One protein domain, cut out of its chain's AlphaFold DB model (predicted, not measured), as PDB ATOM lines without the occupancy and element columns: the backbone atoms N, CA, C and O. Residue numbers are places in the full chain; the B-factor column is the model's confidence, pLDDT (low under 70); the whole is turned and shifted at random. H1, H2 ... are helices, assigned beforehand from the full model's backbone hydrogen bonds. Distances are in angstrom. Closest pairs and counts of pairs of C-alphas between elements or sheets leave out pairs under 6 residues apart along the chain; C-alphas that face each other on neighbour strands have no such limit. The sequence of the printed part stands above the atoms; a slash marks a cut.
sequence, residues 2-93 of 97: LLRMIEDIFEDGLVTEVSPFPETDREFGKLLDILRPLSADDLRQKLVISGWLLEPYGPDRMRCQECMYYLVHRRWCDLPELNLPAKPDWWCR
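This is residues 2 to 93 of the 97 residues of an uncharacterized protein of Bosea vaviloviae (UniProt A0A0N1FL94). This is a rounded body with little regular structure: a helical hairpin, H2 and H3, with H1 near H3, and a long looping stretch, residues 50 to 93, beside them. In that stretch, residues 76 to 77 pair antiparallel with 70 to 71 and with 84 to 85. The printed part has 92 residues, with three named helices, H1, H2, H3 in chain order, and no named strand; the class is all helix, with 28 residues in named elements. It is compact, radius of gyration of the C-alphas 12.3 A, spanning 33 by 30 by 26 A.

Start at H2, residues 25 to 35; it touches H3, residues 43 to 49, closest at C-alphas 35 and 46, 6.5 A apart, with a shallow tilt of 30 degrees, opposite ways. H1, residues 2 to 11, is close to H3 but not clearly touching, closest at C-alphas 9 and 44, 7.7 A apart, with a steep tilt of 59 degrees, the same way. H1 and H2 are apart. In H1, H2 and H3 every O i to N i+4 pair is within hydrogen-bond range.

Find C-alpha 2 at (168.604, 208.440, 249.179); H1 runs 14.2 A to C-alpha 11. H2 runs 15.2 A from C-alpha 25 at (172.928, 221.162, 223.227), and H3 10.1 A to C-alpha 49 at (161.801, 215.494, 234.130).

The farthest C-alphas, Asp 12 and Arg 26, are 33.1 A apart. The link H1 to H2 is long. The printed part has no cut, and no printed residue is under 70 in pLDDT.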
ATOM      1  N   LEU A   2     169.150 207.899 250.437       93.31
ATOM      2  CA  LEU A   2     168.604 208.440 249.179       93.31
ATOM      3  C   LEU A   2     168.497 207.430 248.016       93.31
ATOM      4  O   LEU A   2     167.486 207.410 247.330       93.31
ATOM      5  N   LEU A   3     169.486 206.545 247.819       95.56
ATOM      6  CA  LEU A   3     169.413 205.503 246.776       95.56
ATOM      7  C   LEU A   3     168.179 204.602 246.951       95.56
ATOM      8  O   LEU A   3     167.451 204.375 245.993       95.56
ATOM      9  N   ARG A   4     167.933 204.134 248.184       96.88
ATOM     10  CA  ARG A   4     166.779 203.284 248.496       96.88
ATOM     11  C   ARG A   4     165.465 204.042 248.311       96.88
ATOM     12  O   ARG A   4     164.542 203.474 247.762       96.88
ATOM     13  N   MET A   5     165.417 205.329 248.665       96.62
ATOM     14  CA  MET A   5     164.236 206.162 248.408       96.62
ATOM     15  C   MET A   5     163.909 206.262 246.917       96.62
ATOM     16  O   MET A   5     162.743 206.226 246.553       96.62
ATOM     17  N   ILE A   6     164.920 206.390 246.048       97.75
ATOM     18  CA  ILE A   6     164.692 206.369 244.599       97.75
ATOM     19  C   ILE A   6     164.097 205.016 244.200       97.75
ATOM     20  O   ILE A   6     163.073 204.996 243.532       97.75
ATOM     21  N   GLU A   7     164.683 203.901 244.641       98.00
ATOM     22  CA  GLU A   7     164.147 202.561 244.357       98.00
ATOM     23  C   GLU A   7     162.702 202.395 244.836       98.00
ATOM     24  O   GLU A   7     161.867 201.984 244.041       98.00
ATOM     25  N   ASP A   8     162.395 202.790 246.075       97.94
ATOM     26  CA  ASP A   8     161.045 202.737 246.648       97.94
ATOM     27  C   ASP A   8     160.050 203.551 245.796       97.94
ATOM     28  O   ASP A   8     158.970 203.072 245.476       97.94
ATOM     29  N   ILE A   9     160.430 204.752 245.333       97.50
ATOM     30  CA  ILE A   9     159.581 205.585 244.462       97.50
ATOM     31  C   ILE A   9     159.249 204.877 243.133       97.50
ATOM     32  O   ILE A   9     158.149 205.045 242.600       97.50
ATOM     33  N   PHE A  10     160.183 204.107 242.570       98.00
ATOM     34  CA  PHE A  10     159.929 203.312 241.362       98.00
ATOM     35  C   PHE A  10     159.152 202.026 241.665       98.00
ATOM     36  O   PHE A  10     158.289 201.658 240.869       98.00
ATOM     37  N   GLU A  11     159.404 201.373 242.804       97.62
ATOM     38  CA  GLU A  11     158.602 200.244 243.304       97.62
ATOM     39  C   GLU A  11     157.128 200.668 243.500       97.62
ATOM     40  O   GLU A  11     156.221 199.909 243.160       97.62
ATOM     41  N   ASP A  12     156.889 201.919 243.911       97.06
ATOM     42  CA  ASP A  12     155.567 202.555 244.032       97.06
ATOM     43  C   ASP A  12     154.941 202.972 242.679       97.06
ATOM     44  O   ASP A  12     153.839 203.529 242.635       97.06
ATOM     45  N   GLY A  13     155.614 202.706 241.554       96.81
ATOM     46  CA  GLY A  13     155.068 202.888 240.207       96.81
ATOM     47  C   GLY A  13     155.314 204.261 239.577       96.81
ATOM     48  O   GLY A  13     154.510 204.711 238.755       96.81
ATOM     49  N   LEU A  14     156.399 204.960 239.937       97.62
ATOM     50  CA  LEU A  14     156.794 206.181 239.229       97.62
ATOM     51  C   LEU A  14     157.052 205.909 237.737       97.62
ATOM     52  O   LEU A  14     157.856 205.055 237.376       97.62
ATOM     53  N   VAL A  15     156.435 206.722 236.878       96.81
ATOM     54  CA  VAL A  15     156.709 206.778 235.436       96.81
ATOM     55  C   VAL A  15     157.409 208.098 235.115       96.81
ATOM     56  O   VAL A  15     156.995 209.149 235.606       96.81
ATOM     57  N   THR A  16     158.465 208.052 234.302       97.69
ATOM     58  CA  THR A  16     159.306 209.210 233.959       97.69
ATOM     59  C   THR A  16     159.268 209.529 232.461       97.69
ATOM     60  O   THR A  16     158.837 208.720 231.637       97.69
ATOM     61  N   GLU A  17     159.694 210.736 232.084       96.31
ATOM     62  CA  GLU A  17     159.684 211.187 230.690       96.31
ATOM     63  C   GLU A  17     160.969 210.788 229.956       96.31
ATOM     64  O   GLU A  17     161.973 211.497 229.998       96.31
ATOM     65  N   VAL A  18     160.939 209.679 229.222       93.94
ATOM     66  CA  VAL A  18     162.107 209.198 228.454       93.94
ATOM     67  C   VAL A  18     162.290 209.900 227.098       93.94
ATOM     68  O   VAL A  18     163.353 209.813 226.487       93.94
ATOM     69  N   SER A  19     161.264 210.615 226.620       90.56
ATOM     70  CA  SER A  19     161.209 211.271 225.305       90.56
ATOM     71  C   SER A  19     160.632 212.692 225.424       90.56
ATOM     72  O   SER A  19     159.800 212.917 226.305       90.56
ATOM     73  N   PRO A  20     161.053 213.660 224.585       91.31
ATOM     74  CA  PRO A  20     162.109 213.554 223.570       91.31
ATOM     75  C   PRO A  20     163.507 213.516 224.196       91.31
ATOM     76  O   PRO A  20     163.814 214.325 225.067       91.31
ATOM     77  N   PHE A  21     164.362 212.592 223.748       91.75
ATOM     78  CA  PHE A  21     165.771 212.572 224.151       91.75
ATOM     79  C   PHE A  21     166.510 213.753 223.486       91.75
ATOM     80  O   PHE A  21     166.364 213.926 222.278       91.75
ATOM     81  N   PRO A  22     167.248 214.597 224.234       92.88
ATOM     82  CA  PRO A  22     167.874 215.802 223.695       92.88
ATOM     83  C   PRO A  22     169.043 215.465 222.758       92.88
ATOM     84  O   PRO A  22     170.152 215.148 223.201       92.88
ATOM     85  N   GLU A  23     168.836 215.607 221.452       89.81
ATOM     86  CA  GLU A  23     169.875 215.366 220.441       89.81
ATOM     87  C   GLU A  23     170.831 216.557 220.305       89.81
ATOM     88  O   GLU A  23     171.986 216.390 219.924       89.81
ATOM     89  N   THR A  24     170.379 217.758 220.679       94.50
ATOM     90  CA  THR A  24     171.173 218.990 220.585       94.50
ATOM     91  C   THR A  24     171.494 219.603 221.949       94.50
ATOM     92  O   THR A  24     170.743 219.452 222.917       94.50
ATOM     93  N   ASP A  25     172.575 220.386 222.024       94.00
ATOM     94  CA  ASP A  25     172.928 221.162 223.227       94.00
ATOM     95  C   ASP A  25     171.827 222.147 223.630       94.00
ATOM     96  O   ASP A  25     171.605 222.408 224.810       94.00
ATOM     97  N   ARG A  26     171.083 222.671 222.648       95.69
ATOM     98  CA  ARG A  26     169.951 223.569 222.898       95.69
ATOM     99  C   ARG A  26     168.811 222.854 223.621       95.69
ATOM    100  O   ARG A  26     168.208 223.433 224.521       95.69
ATOM    101  N   GLU A  27     168.471 221.639 223.207       95.50
ATOM    102  CA  GLU A  27     167.425 220.838 223.856       95.50
ATOM    103  C   GLU A  27     167.861 220.376 225.242       95.50
ATOM    104  O   GLU A  27     167.078 220.447 226.186       95.50
ATOM    105  N   PHE A  28     169.132 220.000 225.378       96.12
ATOM    106  CA  PHE A  28     169.733 219.676 226.664       96.12
ATOM    107  C   PHE A  28     169.669 220.863 227.631       96.12
ATOM    108  O   PHE A  28     169.156 220.727 228.740       96.12
ATOM    109  N   GLY A  29     170.089 222.051 227.186       96.69
ATOM    110  CA  GLY A  29     170.037 223.280 227.982       96.69
ATOM    111  C   GLY A  29     168.624 223.628 228.453       96.69
ATOM    112  O   GLY A  29     168.444 223.992 229.610       96.69
ATOM    113  N   LYS A  30     167.601 223.420 227.611       96.38
ATOM    114  CA  LYS A  30     166.197 223.605 228.017       96.38
ATOM    115  C   LYS A  30     165.787 222.670 229.156       96.38
ATOM    116  O   LYS A  30     165.071 223.104 230.050       96.38
ATOM    117  N   LEU A  31     166.218 221.407 229.136       96.31
ATOM    118  CA  LEU A  31     165.946 220.483 230.243       96.31
ATOM    119  C   LEU A  31     166.653 220.920 231.526       96.31
ATOM    120  O   LEU A  31     166.046 220.872 232.596       96.31
ATOM    121  N   LEU A  32     167.895 221.402 231.427       97.12
ATOM    122  CA  LEU A  32     168.602 221.959 232.582       97.12
ATOM    123  C   LEU A  32     167.879 223.183 233.153       97.12
ATOM    124  O   LEU A  32     167.724 223.277 234.365       97.12
ATOM    125  N   ASP A  33     167.389 224.087 232.304       97.62
ATOM    126  CA  ASP A  33     166.656 225.278 232.747       97.62
ATOM    127  C   ASP A  33     165.357 224.926 233.490       97.62
ATOM    128  O   ASP A  33     164.960 225.647 234.405       97.62
ATOM    129  N   ILE A  34     164.723 223.797 233.151       96.56
ATOM    130  CA  ILE A  34     163.548 223.278 233.865       96.56
ATOM    131  C   ILE A  34     163.941 222.656 235.215       96.56
ATOM    132  O   ILE A  34     163.205 222.796 236.191       96.56
ATOM    133  N   LEU A  35     165.084 221.970 235.289       97.12
ATOM    134  CA  LEU A  35     165.540 221.301 236.512       97.12
ATOM    135  C   LEU A  35     166.190 222.252 237.523       97.12
ATOM    136  O   LEU A  35     166.057 222.046 238.726       97.12
ATOM    137  N   ARG A  36     166.879 223.296 237.056       96.62
ATOM    138  CA  ARG A  36     167.608 224.266 237.886       96.62
ATOM    139  C   ARG A  36     166.782 224.927 239.003       96.62
ATOM    140  O   ARG A  36     167.345 225.099 240.081       96.62
ATOM    141  N   PRO A  37     165.503 225.313 238.815       97.12
ATOM    142  CA  PRO A  37     164.702 225.876 239.903       97.12
ATOM    143  C   PRO A  37     164.252 224.840 240.944       97.12
ATOM    144  O   PRO A  37     163.754 225.241 241.994       97.12
ATOM    145  N   LEU A  38     164.396 223.536 240.677       96.81
ATOM    146  CA  LEU A  38     163.944 222.481 241.583       96.81
ATOM    147  C   LEU A  38     164.911 222.294 242.753       96.81
ATOM    148  O   LEU A  38     166.125 222.125 242.586       96.81
ATOM    149  N   SER A  39     164.343 222.242 243.951       94.25
ATOM    150  CA  SER A  39     165.076 222.038 245.193       94.25
ATOM    151  C   SER A  39     165.453 220.564 245.403       94.25
ATOM    152  O   SER A  39     165.138 219.686 244.597       94.25
ATOM    153  N   ALA A  40     166.169 220.268 246.490       88.38
ATOM    154  CA  ALA A  40     166.464 218.886 246.874       88.38
ATOM    155  C   ALA A  40     165.197 218.098 247.265       88.38
ATOM    156  O   ALA A  40     165.164 216.881 247.078       88.38
ATOM    157  N   ASP A  41     164.157 218.786 247.746       92.94
ATOM    158  CA  ASP A  41     162.900 218.170 248.185       92.94
ATOM    159  C   ASP A  41     162.010 217.757 246.997       92.94
ATOM    160  O   ASP A  41     161.165 216.871 247.115       92.94
ATOM    161  N   ASP A  42     162.270 218.307 245.807       96.75
ATOM    162  CA  ASP A  42     161.542 218.022 244.565       96.75
ATOM    163  C   ASP A  42     162.047 216.752 243.852       96.75
ATOM    164  O   ASP A  42     161.971 216.631 242.625       96.75
ATOM    165  N   LEU A  43     162.572 215.779 244.608       97.06
ATOM    166  CA  LEU A  43     163.212 214.567 244.081       97.06
ATOM    167  C   LEU A  43     162.343 213.864 243.034       97.06
ATOM    168  O   LEU A  43     162.814 213.563 241.940       97.06
ATOM    169  N   ARG A  44     161.061 213.635 243.337       97.38
ATOM    170  CA  ARG A  44     160.144 212.955 242.411       97.38
ATOM    171  C   ARG A  44     160.023 213.709 241.087       97.38
ATOM    172  O   ARG A  44     160.067 213.090 240.028       97.38
ATOM    173  N   GLN A  45     159.908 215.033 241.137       97.81
ATOM    174  CA  GLN A  45     159.809 215.862 239.940       97.81
ATOM    175  C   GLN A  45     161.117 215.847 239.138       97.81
ATOM    176  O   GLN A  45     161.075 215.720 237.913       97.81
ATOM    177  N   LYS A  46     162.274 215.877 239.813       97.94
ATOM    178  CA  LYS A  46     163.585 215.709 239.168       97.94
ATOM    179  C   LYS A  46     163.692 214.376 238.434       97.94
ATOM    180  O   LYS A  46     164.121 214.363 237.283       97.94
ATOM    181  N   LEU A  47     163.271 213.272 239.055       98.12
ATOM    182  CA  LEU A  47     163.289 211.941 238.433       98.12
ATOM    183  C   LEU A  47     162.396 211.885 237.183       98.12
ATOM    184  O   LEU A  47     162.815 211.351 236.159       98.12
ATOM    185  N   VAL A  48     161.203 212.490 237.235       98.25
ATOM    186  CA  VAL A  48     160.282 212.552 236.087       98.25
ATOM    187  C   VAL A  48     160.890 213.337 234.928       98.25
ATOM    188  O   VAL A  48     160.993 212.806 233.825       98.25
ATOM    189  N   ILE A  49     161.328 214.573 235.177       97.56
ATOM    190  CA  ILE A  49     161.801 215.494 234.130       97.56
ATOM    191  C   ILE A  49     163.152 215.054 233.565       97.56
ATOM    192  O   ILE A  49     163.422 215.226 232.378       97.56
ATOM    193  N   SER A  50     164.017 214.460 234.383       97.12
ATOM    194  CA  SER A  50     165.261 213.874 233.880       97.12
ATOM    195  C   SER A  50     165.061 212.537 233.181       97.12
ATOM    196  O   SER A  50     166.037 212.010 232.663       97.12
ATOM    197  N   GLY A  51     163.847 211.978 233.139       97.62
ATOM    198  CA  GLY A  51     163.600 210.687 232.499       97.62
ATOM    199  C   GLY A  51     164.369 209.549 233.162       97.62
ATOM    200  O   GLY A  51     164.949 208.721 232.468       97.62
ATOM    201  N   TRP A  52     164.467 209.564 234.492       98.12
ATOM    202  CA  TRP A  52     165.255 208.586 235.236       98.12
ATOM    203  C   TRP A  52     164.687 207.175 235.062       98.12
ATOM    204  O   TRP A  52     163.470 206.990 235.100       98.12
ATOM    205  N   LEU A  53     165.557 206.185 234.907       98.19
ATOM    206  CA  LEU A  53     165.218 204.770 234.808       98.19
ATOM    207  C   LEU A  53     166.184 203.950 235.654       98.19
ATOM    208  O   LEU A  53     167.380 204.241 235.714       98.19
ATOM    209  N   LEU A  54     165.666 202.886 236.269       98.25
ATOM    210  CA  LEU A  54     166.474 201.932 237.034       98.25
ATOM    211  C   LEU A  54     167.055 200.812 236.159       98.25
ATOM    212  O   LEU A  54     167.518 199.796 236.673       98.25
ATOM    213  N   GLU A  55     167.017 201.002 234.842       97.62
ATOM    214  CA  GLU A  55     167.459 200.053 233.832       97.62
ATOM    215  C   GLU A  55     168.057 200.782 232.613       97.62
ATOM    216  O   GLU A  55     167.817 201.983 232.434       97.62
ATOM    217  N   PRO A  56     168.827 200.077 231.761       97.75
ATOM    218  CA  PRO A  56     169.397 200.655 230.550       97.75
ATOM    219  C   PRO A  56     168.325 201.071 229.540       97.75
ATOM    220  O   PRO A  56     167.300 200.404 229.415       97.75
ATOM    221  N   TYR A  57     168.614 202.092 228.732       96.75
ATOM    222  CA  TYR A  57     167.663 202.617 227.748       96.75
ATOM    223  C   TYR A  57     168.173 202.558 226.301       96.75
ATOM    224  O   TYR A  57     169.360 202.745 226.028       96.75
ATOM    225  N   GLY A  58     167.246 202.358 225.359       93.69
ATOM    226  CA  GLY A  58     167.507 202.396 223.918       93.69
ATOM    227  C   GLY A  58     168.174 201.133 223.342       93.69
ATOM    228  O   GLY A  58     168.523 200.213 224.086       93.69
ATOM    229  N   PRO A  59     168.351 201.072 222.007       92.19
ATOM    230  CA  PRO A  59     168.938 199.914 221.319       92.19
ATOM    231  C   PRO A  59     170.381 199.639 221.756       92.19
ATOM    232  O   PRO A  59     170.777 198.481 221.877       92.19
ATOM    233  N   ASP A  60     171.127 200.695 222.081       92.69
ATOM    234  CA  ASP A  60     172.516 200.609 222.539       92.69
ATOM    235  C   ASP A  60     172.640 200.294 224.036       92.69
ATOM    236  O   ASP A  60     173.749 200.204 224.560       92.69
ATOM    237  N   ARG A  61     171.509 200.116 224.740       95.88
ATOM    238  CA  ARG A  61     171.453 199.887 226.191       95.88
ATOM    239  C   ARG A  61     172.313 200.895 226.955       95.88
ATOM    240  O   ARG A  61     173.148 200.494 227.760       95.88
ATOM    241  N   MET A  62     172.109 202.185 226.696       96.56
ATOM    242  CA  MET A  62     172.836 203.275 227.352       96.56
ATOM    243  C   MET A  62     172.656 203.198 228.868       96.56
ATOM    244  O   MET A  62     171.533 203.006 229.343       96.56
ATOM    245  N   ARG A  63     173.744 203.380 229.627       97.94
ATOM    246  CA  ARG A  63     173.720 203.330 231.094       97.94
ATOM    247  C   ARG A  63     174.524 204.457 231.714       97.94
ATOM    248  O   ARG A  63     175.423 205.024 231.098       97.94
ATOM    249  N   CYS A  64     174.253 204.748 232.979       98.19
ATOM    250  CA  CYS A  64     175.005 205.711 233.764       98.19
ATOM    251  C   CYS A  64     176.501 205.394 233.751       98.19
ATOM    252  O   CYS A  64     177.281 206.329 233.683       98.19
ATOM    253  N   GLN A  65     176.915 204.123 233.737       97.62
ATOM    254  CA  GLN A  65     178.335 203.755 233.698       97.62
ATOM    255  C   GLN A  65     179.109 204.356 232.514       97.62
ATOM    256  O   GLN A  65     180.297 204.641 232.664       97.62
ATOM    257  N   GLU A  66     178.456 204.553 231.370       97.56
ATOM    258  CA  GLU A  66     179.058 205.187 230.197       97.56
ATOM    259  C   GLU A  66     178.889 206.715 230.186       97.56
ATOM    260  O   GLU A  66     179.508 207.381 229.369       97.56
ATOM    261  N   CYS A  67     178.074 207.290 231.074       97.31
ATOM    262  CA  CYS A  67     177.773 208.720 231.091       97.31
ATOM    263  C   CYS A  67     178.935 209.555 231.650       97.31
ATOM    264  O   CYS A  67     179.462 209.246 232.721       97.31
ATOM    265  N   MET A  68     179.242 210.694 231.020       97.38
ATOM    266  CA  MET A  68     180.295 211.619 231.465       97.38
ATOM    267  C   MET A  68     180.094 212.167 232.891       97.38
ATOM    268  O   MET A  68     181.060 212.535 233.555       97.38
ATOM    269  N   TYR A  69     178.848 212.217 233.377       97.81
ATOM    270  CA  TYR A  69     178.513 212.715 234.717       97.81
ATOM    271  C   TYR A  69     178.553 211.631 235.801       97.81
ATOM    272  O   TYR A  69     178.289 211.925 236.966       97.81
ATOM    273  N   TYR A  70     178.818 210.368 235.461       98.44
ATOM    274  CA  TYR A  70     178.783 209.285 236.438       98.44
ATOM    275  C   TYR A  70     180.138 209.059 237.110       98.44
ATOM    276  O   TYR A  70     181.137 208.698 236.490       98.44
ATOM    277  N   LEU A  71     180.160 209.191 238.433       98.00
ATOM    278  CA  LEU A  71     181.335 208.946 239.257       98.00
ATOM    279  C   LEU A  71     181.372 207.481 239.704       98.00
ATOM    280  O   LEU A  71     180.790 207.117 240.729       98.00
ATOM    281  N   VAL A  72     182.109 206.640 238.972       96.06
ATOM    282  CA  VAL A  72     182.170 205.174 239.164       96.06
ATOM    283  C   VAL A  72     182.428 204.751 240.616       96.06
ATOM    284  O   VAL A  72     181.729 203.886 241.143       96.06
ATOM    285  N   HIS A  73     183.399 205.374 241.292       94.94
ATOM    286  CA  HIS A  73     183.747 205.019 242.673       94.94
ATOM    287  C   HIS A  73     182.692 205.452 243.700       94.94
ATOM    288  O   HIS A  73     182.570 204.818 244.745       94.94
ATOM    289  N   ARG A  74     181.928 206.515 243.410       96.44
ATOM    290  CA  ARG A  74     180.874 207.029 244.300       96.44
ATOM    291  C   ARG A  74     179.495 206.454 243.985       96.44
ATOM    292  O   ARG A  74     178.623 206.540 244.842       96.44
ATOM    293  N   ARG A  75     179.310 205.866 242.795       97.25
ATOM    294  CA  ARG A  75     178.007 205.441 242.260       97.25
ATOM    295  C   ARG A  75     177.010 206.601 242.295       97.25
ATOM    296  O   ARG A  75     176.016 206.592 243.022       97.25
ATOM    297  N   TRP A  76     177.367 207.656 241.570       98.19
ATOM    298  CA  TRP A  76     176.757 208.972 241.709       98.19
ATOM    299  C   TRP A  76     176.693 209.705 240.372       98.19
ATOM    300  O   TRP A  76     177.649 209.647 239.607       98.19
ATOM    301  N   CYS A  77     175.589 210.396 240.104       97.94
ATOM    302  CA  CYS A  77     175.446 211.344 239.005       97.94
ATOM    303  C   CYS A  77     175.823 212.744 239.502       97.94
ATOM    304  O   CYS A  77     175.135 213.299 240.354       97.94
ATOM    305  N   ASP A  78     176.900 213.303 238.963       97.62
ATOM    306  CA  ASP A  78     177.471 214.601 239.344       97.62
ATOM    307  C   ASP A  78     176.957 215.762 238.476       97.62
ATOM    308  O   ASP A  78     177.530 216.848 238.470       97.62
ATOM    309  N   LEU A  79     175.871 215.550 237.718       96.94
ATOM    310  CA  LEU A  79     175.205 216.648 237.020       96.94
ATOM    311  C   LEU A  79     174.598 217.593 238.073       96.94
ATOM    312  O   LEU A  79     173.761 217.123 238.846       96.94
ATOM    313  N   PRO A  80     174.954 218.892 238.116       95.25
ATOM    314  CA  PRO A  80     174.582 219.786 239.216       95.25
ATOM    315  C   PRO A  80     173.079 219.867 239.499       95.25
ATOM    316  O   PRO A  80     172.665 219.910 240.656       95.25
ATOM    317  N   GLU A  81     172.256 219.856 238.451       95.94
ATOM    318  CA  GLU A  81     170.799 219.923 238.548       95.94
ATOM    319  C   GLU A  81     170.182 218.677 239.215       95.94
ATOM    320  O   GLU A  81     169.132 218.765 239.864       95.94
ATOM    321  N   LEU A  82     170.844 217.524 239.085       96.38
ATOM    322  CA  LEU A  82     170.413 216.258 239.672       96.38
ATOM    323  C   LEU A  82     171.157 215.973 240.968       96.38
ATOM    324  O   LEU A  82     170.538 215.977 242.029       96.38
ATOM    325  N   ASN A  83     172.470 215.757 240.874       96.06
ATOM    326  CA  ASN A  83     173.343 215.448 241.995       96.06
ATOM    327  C   ASN A  83     172.760 214.314 242.866       96.06
ATOM    328  O   ASN A  83     172.447 214.506 244.042       96.06
ATOM    329  N   LEU A  84     172.535 213.147 242.249       97.06
ATOM    330  CA  LEU A  84     171.815 212.007 242.834       97.06
ATOM    331  C   LEU A  84     172.670 210.733 242.836       97.06
ATOM    332  O   LEU A  84     173.480 210.531 241.929       97.06
ATOM    333  N   PRO A  85     172.453 209.805 243.787       97.75
ATOM    334  CA  PRO A  85     173.039 208.475 243.705       97.75
ATOM    335  C   PRO A  85     172.465 207.714 242.504       97.75
ATOM    336  O   PRO A  85     171.271 207.789 242.221       97.75
ATOM    337  N   ALA A  86     173.315 206.947 241.825       97.94
ATOM    338  CA  ALA A  86     172.942 206.179 240.642       97.94
ATOM    339  C   ALA A  86     173.662 204.828 240.623       97.94
ATOM    340  O   ALA A  86     174.826 204.737 241.014       97.94
ATOM    341  N   LYS A  87     172.998 203.772 240.149       98.25
ATOM    342  CA  LYS A  87     173.669 202.499 239.851       98.25
ATOM    343  C   LYS A  87     174.236 202.510 238.426       98.25
ATOM    344  O   LYS A  87     173.767 203.282 237.592       98.25
ATOM    345  N   PRO A  88     175.253 201.679 238.130       98.06
ATOM    346  CA  PRO A  88     175.904 201.677 236.819       98.06
ATOM    347  C   PRO A  88     174.963 201.337 235.659       98.06
ATOM    348  O   PRO A  88     175.206 201.796 234.552       98.06
ATOM    349  N   ASP A  89     173.916 200.554 235.909       98.19
ATOM    350  CA  ASP A  89     172.934 200.063 234.942       98.19
ATOM    351  C   ASP A  89     171.691 200.950 234.793       98.19
ATOM    352  O   ASP A  89     170.804 200.615 234.019       98.19
ATOM    353  N   TRP A  90     171.629 202.074 235.506       98.38
ATOM    354  CA  TRP A  90     170.534 203.040 235.403       98.38
ATOM    355  C   TRP A  90     170.704 203.956 234.197       98.38
ATOM    356  O   TRP A  90     171.730 203.919 233.524       98.38
ATOM    357  N   TRP A  91     169.722 204.809 233.929       98.19
ATOM    358  CA  TRP A  91     169.788 205.771 232.833       98.19
ATOM    359  C   TRP A  91     168.969 207.031 233.137       98.19
ATOM    360  O   TRP A  91     168.068 207.015 233.972       98.19
ATOM    361  N   CYS A  92     169.275 208.137 232.457       97.75
ATOM    362  CA  CYS A  92     168.409 209.312 232.420       97.75
ATOM    363  C   CYS A  92     168.482 209.993 231.046       97.75
ATOM    364  O   CYS A  92     169.469 209.864 230.322       97.75
ATOM    365  N   ARG A  93     167.476 210.800 230.719       96.50
ATOM    366  CA  ARG A  93     167.361 211.597 229.489       96.50
ATOM    367  C   ARG A  93     168.486 212.624 229.305       96.50
ATOM    368  O   ARG A  93     168.645 213.159 228.218       96.50
TER     369      ARG A  93